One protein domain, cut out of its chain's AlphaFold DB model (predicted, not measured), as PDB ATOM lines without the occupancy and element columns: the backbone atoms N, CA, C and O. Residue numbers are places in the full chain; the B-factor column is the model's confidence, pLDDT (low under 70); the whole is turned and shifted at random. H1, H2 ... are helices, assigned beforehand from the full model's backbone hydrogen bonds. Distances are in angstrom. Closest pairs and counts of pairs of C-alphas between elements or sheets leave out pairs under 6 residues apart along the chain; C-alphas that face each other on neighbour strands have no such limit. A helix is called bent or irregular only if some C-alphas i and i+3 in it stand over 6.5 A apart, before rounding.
ATOM      1  N   PRO A  79     141.679  81.693 109.661       91.69
ATOM      2  CA  PRO A  79     141.561  82.877 110.512       91.69
ATOM      3  C   PRO A  79     140.166  83.065 111.125       91.69
ATOM      4  O   PRO A  79     140.057  83.355 112.311       91.69
ATOM      5  N   GLU A  80     139.108  82.810 110.355       90.56
ATOM      6  CA  GLU A  80     137.717  82.968 110.793       90.56
ATOM      7  C   GLU A  80     137.360  81.965 111.899       90.56
ATOM      8  O   GLU A  80     136.760  82.321 112.910       90.56
ATOM      9  N   ALA A  81     137.800  80.713 111.742       90.06
ATOM     10  CA  ALA A  81     137.597  79.662 112.734       90.06
ATOM     11  C   ALA A  81     138.395  79.928 114.023       90.06
ATOM     12  O   ALA A  81     137.930  79.622 115.122       90.06
ATOM     13  N   LEU A  82     139.599  80.503 113.903       91.19
ATOM     14  CA  LEU A  82     140.399  80.920 115.053       91.19
ATOM     15  C   LEU A  82     139.706  82.046 115.830       91.19
ATOM     16  O   LEU A  82     139.655  81.994 117.059       91.19
ATOM     17  N   GLU A  83     139.164  83.041 115.133       92.94
ATOM     18  CA  GLU A  83     138.443  84.147 115.761       92.94
ATOM     19  C   GLU A  83     137.179  83.664 116.481       92.94
ATOM     20  O   GLU A  83     136.976  83.994 117.650       92.94
ATOM     21  N   GLU A  84     136.390  82.799 115.846       91.56
ATOM     22  CA  GLU A  84     135.225  82.173 116.474       91.56
ATOM     23  C   GLU A  84     135.614  81.350 117.710       91.56
ATOM     24  O   GLU A  84     134.988  81.474 118.764       91.56
ATOM     25  N   MET A  85     136.708  80.584 117.638       91.81
ATOM     26  CA  MET A  85     137.243  79.855 118.789       91.81
ATOM     27  C   MET A  85     137.593  80.789 119.949       91.81
ATOM     28  O   MET A  85     137.214  80.518 121.091       91.81
ATOM     29  N   VAL A  86     138.279  81.902 119.682       93.19
ATOM     30  CA  VAL A  86     138.624  82.889 120.716       93.19
ATOM     31  C   VAL A  86     137.367  83.520 121.313       93.19
ATOM     32  O   VAL A  86     137.271  83.632 122.539       93.19
ATOM     33  N   GLN A  87     136.381  83.882 120.490       93.69
ATOM     34  CA  GLN A  87     135.117  84.464 120.952       93.69
ATOM     35  C   GLN A  87     134.330  83.486 121.834       93.69
ATOM     36  O   GLN A  87     133.900  83.853 122.931       93.69
ATOM     37  N   THR A  88     134.205  82.225 121.413       93.44
ATOM     38  CA  THR A  88     133.558  81.166 122.196       93.44
ATOM     39  C   THR A  88     134.251  80.961 123.542       93.44
ATOM     40  O   THR A  88     133.586  80.965 124.580       93.44
ATOM     41  N   LEU A  89     135.581  80.817 123.551       92.19
ATOM     42  CA  LEU A  89     136.363  80.608 124.776       92.19
ATOM     43  C   LEU A  89     136.310  81.813 125.727       92.19
ATOM     44  O   LEU A  89     136.398  81.634 126.941       92.19
ATOM     45  N   SER A  90     136.099  83.018 125.191       94.62
ATOM     46  CA  SER A  90     135.954  84.257 125.967       94.62
ATOM     47  C   SER A  90     134.577  84.420 126.619       94.62
ATOM     48  O   SER A  90     134.388  85.315 127.443       94.62
ATOM     49  N   HIS A  91     133.599  83.568 126.293       96.25
ATOM     50  CA  HIS A  91     132.279  83.631 126.912       96.25
ATOM     51  C   HIS A  91     132.388  83.409 128.439       96.25
ATOM     52  O   HIS A  91     132.927  82.379 128.852       96.25
ATOM     53  N   PRO A  92     131.810  84.271 129.307       96.56
ATOM     54  CA  PRO A  92     132.058  84.245 130.755       96.56
ATOM     55  C   PRO A  92     131.852  82.882 131.426       96.56
ATOM     56  O   PRO A  92     132.650  82.464 132.257       96.56
ATOM     57  N   LYS A  93     130.805  82.140 131.033       95.25
ATOM     58  CA  LYS A  93     130.556  80.783 131.560       95.25
ATOM     59  C   LYS A  93     131.681  79.797 131.228       95.25
ATOM     60  O   LYS A  93     132.010  78.961 132.063       95.25
ATOM     61  N   LEU A  94     132.229  79.872 130.015       94.75
ATOM     62  CA  LEU A  94     133.278  78.965 129.561       94.75
ATOM     63  C   LEU A  94     134.635  79.395 130.124       94.75
ATOM     64  O   LEU A  94     135.358  78.549 130.637       94.75
ATOM     65  N   ALA A  95     134.922  80.698 130.134       95.50
ATOM     66  CA  ALA A  95     136.114  81.260 130.759       95.50
ATOM     67  C   ALA A  95     136.200  80.911 132.256       95.50
ATOM     68  O   ALA A  95     137.235  80.426 132.705       95.50
ATOM     69  N   ASN A  96     135.105  81.063 133.011       96.06
ATOM     70  CA  ASN A  96     135.060  80.682 134.429       96.06
ATOM     71  C   ASN A  96     135.271  79.174 134.616       96.06
ATOM     72  O   ASN A  96     136.066  78.761 135.453       96.06
ATOM     73  N   PHE A  97     134.616  78.343 133.798       95.44
ATOM     74  CA  PHE A  97     134.830  76.897 133.834       95.44
ATOM     75  C   PHE A  97     136.296  76.524 133.559       95.44
ATOM     76  O   PHE A  97     136.859  75.692 134.270       95.44
ATOM     77  N   LEU A  98     136.923  77.128 132.546       94.25
ATOM     78  CA  LEU A  98     138.329  76.885 132.227       94.25
ATOM     79  C   LEU A  98     139.239  77.370 133.360       94.25
ATOM     80  O   LEU A  98     140.147  76.641 133.733       94.25
ATOM     81  N   ALA A  99     138.968  78.530 133.958       94.38
ATOM     82  CA  ALA A  99     139.730  79.030 135.101       94.38
ATOM     83  C   ALA A  99     139.666  78.087 136.318       94.38
ATOM     84  O   ALA A  99     140.647  77.951 137.041       94.38
ATOM     85  N   GLU A 100     138.534  77.412 136.534       93.75
ATOM     86  CA  GLU A 100     138.365  76.439 137.621       93.75
ATOM     87  C   GLU A 100     138.993  75.072 137.318       93.75
ATOM     88  O   GLU A 100     139.475  74.390 138.222       93.75
ATOM     89  N   CYS A 101     138.913  74.617 136.066       91.69
ATOM     90  CA  CYS A 101     139.116  73.208 135.722       91.69
ATOM     91  C   CYS A 101     140.325  72.928 134.823       91.69
ATOM     92  O   CYS A 101     140.720  71.755 134.727       91.69
ATOM     93  N   ALA A 102     140.846  73.937 134.121       91.12
ATOM     94  CA  ALA A 102     141.955  73.777 133.193       91.12
ATOM     95  C   ALA A 102     143.280  73.693 133.941       91.12
ATOM     96  O   ALA A 102     143.620  74.538 134.761       91.12
ATOM     97  N   ASP A 103     144.035  72.657 133.602       93.25
ATOM     98  CA  ASP A 103     145.378  72.426 134.098       93.25
ATOM     99  C   ASP A 103     146.302  72.311 132.884       93.25
ATOM    100  O   ASP A 103     146.091  71.472 132.006       93.25
ATOM    101  N   ILE A 104     147.316  73.175 132.835       90.25
ATOM    102  CA  ILE A 104     148.299  73.246 131.747       90.25
ATOM    103  C   ILE A 104     149.179  71.987 131.658       90.25
ATOM    104  O   ILE A 104     149.889  71.781 130.668       90.25
ATOM    105  N   ASP A 105     149.205  71.167 132.707       92.25
ATOM    106  CA  ASP A 105     149.890  69.877 132.761       92.25
ATOM    107  C   ASP A 105     148.979  68.697 132.387       92.25
ATOM    108  O   ASP A 105     149.493  67.613 132.114       92.25
ATOM    109  N   GLN A 106     147.655  68.898 132.337       92.69
ATOM    110  CA  GLN A 106     146.656  67.834 132.175       92.69
ATOM    111  C   GLN A 106     145.505  68.255 131.244       92.69
ATOM    112  O   GLN A 106     144.321  68.150 131.606       92.69
ATOM    113  N   PHE A 107     145.813  68.718 130.030       94.12
ATOM    114  CA  PHE A 107     144.784  69.108 129.062       94.12
ATOM    115  C   PHE A 107     143.901  67.928 128.636       94.12
ATOM    116  O   PHE A 107     142.715  68.135 128.368       94.12
ATOM    117  N   ALA A 108     144.414  66.692 128.652       95.19
ATOM    118  CA  ALA A 108     143.623  65.493 128.362       95.19
ATOM    119  C   ALA A 108     142.450  65.286 129.343       95.19
ATOM    120  O   ALA A 108     141.478  64.606 129.013       95.19
ATOM    121  N   SER A 109     142.484  65.921 130.522       95.06
ATOM    122  CA  SER A 109     141.392  65.873 131.502       95.06
ATOM    123  C   SER A 109     140.220  66.815 131.186       95.06
ATOM    124  O   SER A 109     139.153  66.682 131.786       95.06
ATOM    125  N   LEU A 110     140.382  67.780 130.271       93.94
ATOM    126  CA  LEU A 110     139.346  68.772 129.958       93.94
ATOM    127  C   LEU A 110     138.119  68.196 129.231       93.94
ATOM    128  O   LEU A 110     137.007  68.503 129.670       93.94
ATOM    129  N   PRO A 111     138.250  67.362 128.176       93.31
ATOM    130  CA  PRO A 111     137.094  66.817 127.468       93.31
ATOM    131  C   PRO A 111     136.054  66.129 128.369       93.31
ATOM    132  O   PRO A 111     134.882  66.503 128.284       93.31
ATOM    133  N   PRO A 112     136.411  65.201 129.286       94.25
ATOM    134  CA  PRO A 112     135.413  64.595 130.167       94.25
ATOM    135  C   PRO A 112     134.792  65.609 131.143       94.25
ATOM    136  O   PRO A 112     133.601  65.517 131.441       94.25
ATOM    137  N   LYS A 113     135.545  66.620 131.603       95.19
ATOM    138  CA  LYS A 113     135.021  67.690 132.474       95.19
ATOM    139  C   LYS A 113     134.005  68.593 131.760       95.19
ATOM    140  O   LYS A 113     133.068  69.065 132.410       95.19
ATOM    141  N   ILE A 114     134.191  68.827 130.458       93.69
ATOM    142  CA  ILE A 114     133.244  69.544 129.585       93.69
ATOM    143  C   ILE A 114     132.006  68.679 129.328       93.69
ATOM    144  O   ILE A 114     130.878  69.156 129.452       93.69
ATOM    145  N   LEU A 115     132.200  67.394 129.018       93.62
ATOM    146  CA  LEU A 115     131.104  66.455 128.775       93.62
ATOM    147  C   LEU A 115     130.191  66.320 130.006       93.62
ATOM    148  O   LEU A 115     128.976  66.268 129.870       93.62
ATOM    149  N   ALA A 116     130.752  66.372 131.215       95.12
ATOM    150  CA  ALA A 116     129.990  66.368 132.463       95.12
ATOM    151  C   ALA A 116     129.180  67.659 132.737       95.12
ATOM    152  O   ALA A 116     128.479  67.733 133.746       95.12
ATOM    153  N   ARG A 117     129.264  68.689 131.879       94.62
ATOM    154  CA  ARG A 117     128.561  69.977 132.029       94.62
ATOM    155  C   ARG A 117     127.741  70.328 130.775       94.62
ATOM    156  O   ARG A 117     128.160  71.187 129.993       94.62
ATOM    157  N   PRO A 118     126.547  69.730 130.598       94.00
ATOM    158  CA  PRO A 118     125.685  69.959 129.432       94.00
ATOM    159  C   PRO A 118     125.359  71.432 129.156       94.00
ATOM    160  O   PRO A 118     125.186  71.828 128.007       94.00
ATOM    161  N   GLN A 119     125.344  72.278 130.191       93.75
ATOM    162  CA  GLN A 119     125.116  73.718 130.066       93.75
ATOM    163  C   GLN A 119     126.173  74.463 129.231       93.75
ATOM    164  O   GLN A 119     125.931  75.601 128.829       93.75
ATOM    165  N   LEU A 120     127.343  73.858 128.995       93.31
ATOM    166  CA  LEU A 120     128.406  74.428 128.164       93.31
ATOM    167  C   LEU A 120     128.281  74.021 126.691       93.31
ATOM    168  O   LEU A 120     128.837  74.698 125.835       93.31
ATOM    169  N   TRP A 121     127.547  72.950 126.373       93.50
ATOM    170  CA  TRP A 121     127.497  72.405 125.014       93.50
ATOM    171  C   TRP A 121     126.920  73.385 123.986       93.50
ATOM    172  O   TRP A 121     127.523  73.504 122.921       93.50
ATOM    173  N   PRO A 122     125.850  74.159 124.281       93.31
ATOM    174  CA  PRO A 122     125.350  75.159 123.339       93.31
ATOM    175  C   PRO A 122     126.392  76.220 122.970       93.31
ATOM    176  O   PRO A 122     126.372  76.727 121.855       93.31
ATOM    177  N   LEU A 123     127.321  76.530 123.881       91.81
ATOM    178  CA  LEU A 123     128.395  77.497 123.639       91.81
ATOM    179  C   LEU A 123     129.481  76.934 122.714       91.81
ATOM    180  O   LEU A 123     130.186  77.704 122.076       91.81
ATOM    181  N   LEU A 124     129.613  75.606 122.647       89.56
ATOM    182  CA  LEU A 124     130.595  74.907 121.818       89.56
ATOM    183  C   LEU A 124     130.042  74.521 120.440       89.56
ATOM    184  O   LEU A 124     130.832  74.215 119.552       89.56
ATOM    185  N   LEU A 125     128.717  74.566 120.236       86.19
ATOM    186  CA  LEU A 125     128.074  74.316 118.937       86.19
ATOM    187  C   LEU A 125     128.683  75.113 117.770       86.19
ATOM    188  O   LEU A 125     128.885  74.498 116.722       86.19
ATOM    189  N   PRO A 126     129.030  76.408 117.911       82.75
ATOM    190  CA  PRO A 126     129.637  77.164 116.815       82.75
ATOM    191  C   PRO A 126     130.963  76.530 116.342       82.75
ATOM    192  O   PRO A 126     131.198  76.346 115.151       82.75
ATOM    193  N   LEU A 127     131.753  75.977 117.273       81.38
ATOM    194  CA  LEU A 127     132.989  75.246 116.954       81.38
ATOM    195  C   LEU A 127     132.735  73.928 116.215       81.38
ATOM    196  O   LEU A 127     133.608  73.443 115.497       81.38
ATOM    197  N   THR A 128     131.547  73.335 116.368       77.50
ATOM    198  CA  THR A 128     131.211  72.070 115.700       77.50
ATOM    199  C   THR A 128     130.967  72.215 114.206       77.50
ATOM    200  O   THR A 128     131.182  71.257 113.467       77.50
ATOM    201  N   TYR A 129     130.605  73.414 113.743       71.75
ATOM    202  CA  TYR A 129     130.476  73.713 112.318       71.75
ATOM    203  C   TYR A 129     131.797  73.448 111.580       71.75
ATOM    204  O   TYR A 129     131.836  72.788 110.539       71.75
ATOM    205  N   TRP A 130     132.901  73.848 112.207       69.06
ATOM    206  CA  TRP A 130     134.245  73.667 111.680       69.06
ATOM    207  C   TRP A 130     134.839  72.274 111.920       69.06
ATOM    208  O   TRP A 130     135.796  71.909 111.239       69.06
ATOM    209  N   LEU A 131     134.266  71.449 112.810       64.31
ATOM    210  CA  LEU A 131     134.751  70.078 113.055       64.31
ATOM    211  C   LEU A 131     134.751  69.220 111.780       64.31
ATOM    212  O   LEU A 131     135.643  68.389 111.616       64.31
ATOM    213  N   SER A 132     133.796  69.450 110.870       60.16
ATOM    214  CA  SER A 132     133.742  68.770 109.567       60.16
ATOM    215  C   SER A 132     134.922  69.132 108.652       60.16
ATOM    216  O   SER A 132     135.391  68.290 107.889       60.16
ATOM    217  N   GLU A 133     135.463  70.347 108.780       60.72
ATOM    218  CA  GLU A 133     136.643  70.806 108.039       60.72
ATOM    219  C   GLU A 133     137.969  70.461 108.743       60.72
ATOM    220  O   GLU A 133     139.023  70.433 108.107       60.72
TER     221      GLU A 133
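This is residues 79 to 133 of the 137 residues of an uncharacterized protein of Methanomassiliicoccales archaeon (UniProt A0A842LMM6). What shape does the backbone make? The first and last helices, H1 and H4, lie side by side and run opposite ways; H2 crosses one end of this pair, about perpendicular to both, and at that same end H3 makes a corner with H4 and stays apart from H1. Residues 103 to 108, of which 103 to 106 belong to the link between H2 and H3 and 107 to 108 to H3, stick out. What is it built of? The printed part has 55 residues with four named helices, H1, H2, H3 and H4 in chain order, and no named strand, and its class is all helix. How large is it? It is compact, with a radius of gyration of the C-alphas of 11.5 A, and spans 27 by 22 by 22 A along its three main axes.

How does the first helix stand to the last? H1, residues 79 to 89, touches H4, residues 118 to 131, at a shallow tilt of 5 degrees, opposite ways. Their closest C-alphas, those of Thr 88 and Leu 123, are 6.5 A apart. Where is H2, residues 92 to 101? It is close to H1 but not clearly touching, about perpendicular at 75 degrees, with the C-alphas of Leu 89 and Ala 95 closest at 6.0 A. It only just touches H4, with 3 pairs of C-alphas within 8 A, through residues 120 to 123 of H4 alone; the closest C-alphas are those of Leu 94 and Leu 120, 6.8 A apart. Where is H3, residues 107 to 115? It and H4, the hub, touch only at the corner by their link, and only just, with 3 pairs of C-alphas within 8 A, through residues 120 to 121 of H4 alone; the closest C-alphas are those of Ile 114 and Leu 120, 7.0 A apart. H3 is close to H2 but not clearly touching, the C-alphas of Cys 101 and Leu 110 being closest at 7.3 A, and apart from H1. What do the backbone N and O atoms show? In H1 and H2 every O i to N i+4 pair is within hydrogen-bond range. In H3 2 of 5 such pairs are, beside 4 of 6 O i to N i+3 pairs, and in H4 4 of 10, beside 8 of 11.

Where do H1 and H2 run? H1 begins at C-alpha 79 (141.561, 82.877, 110.512) and is 15.4 A long; H2 is 14.0 A long. What of H3 and H4? H3 is 13.9 A long and only just irregular, with C-alphas 108 and 111 6.7 A apart. H4 is 18.7 A long, ends at C-alpha 131 (134.751, 70.078, 113.055) and is only just irregular, with C-alphas 123 and 126 6.9 A apart.

How far does it reach? The two C-alphas farthest apart, those of Glu 100 and Glu 133, are 30.2 A apart. Are there cuts or long links? The printed part has no cut, and the links H1 to H2, H2 to H3 and H3 to H4 are tight. Where is confidence low? The mean pLDDT of the printed part is 90.0, and residues 130 to 133 are under 70.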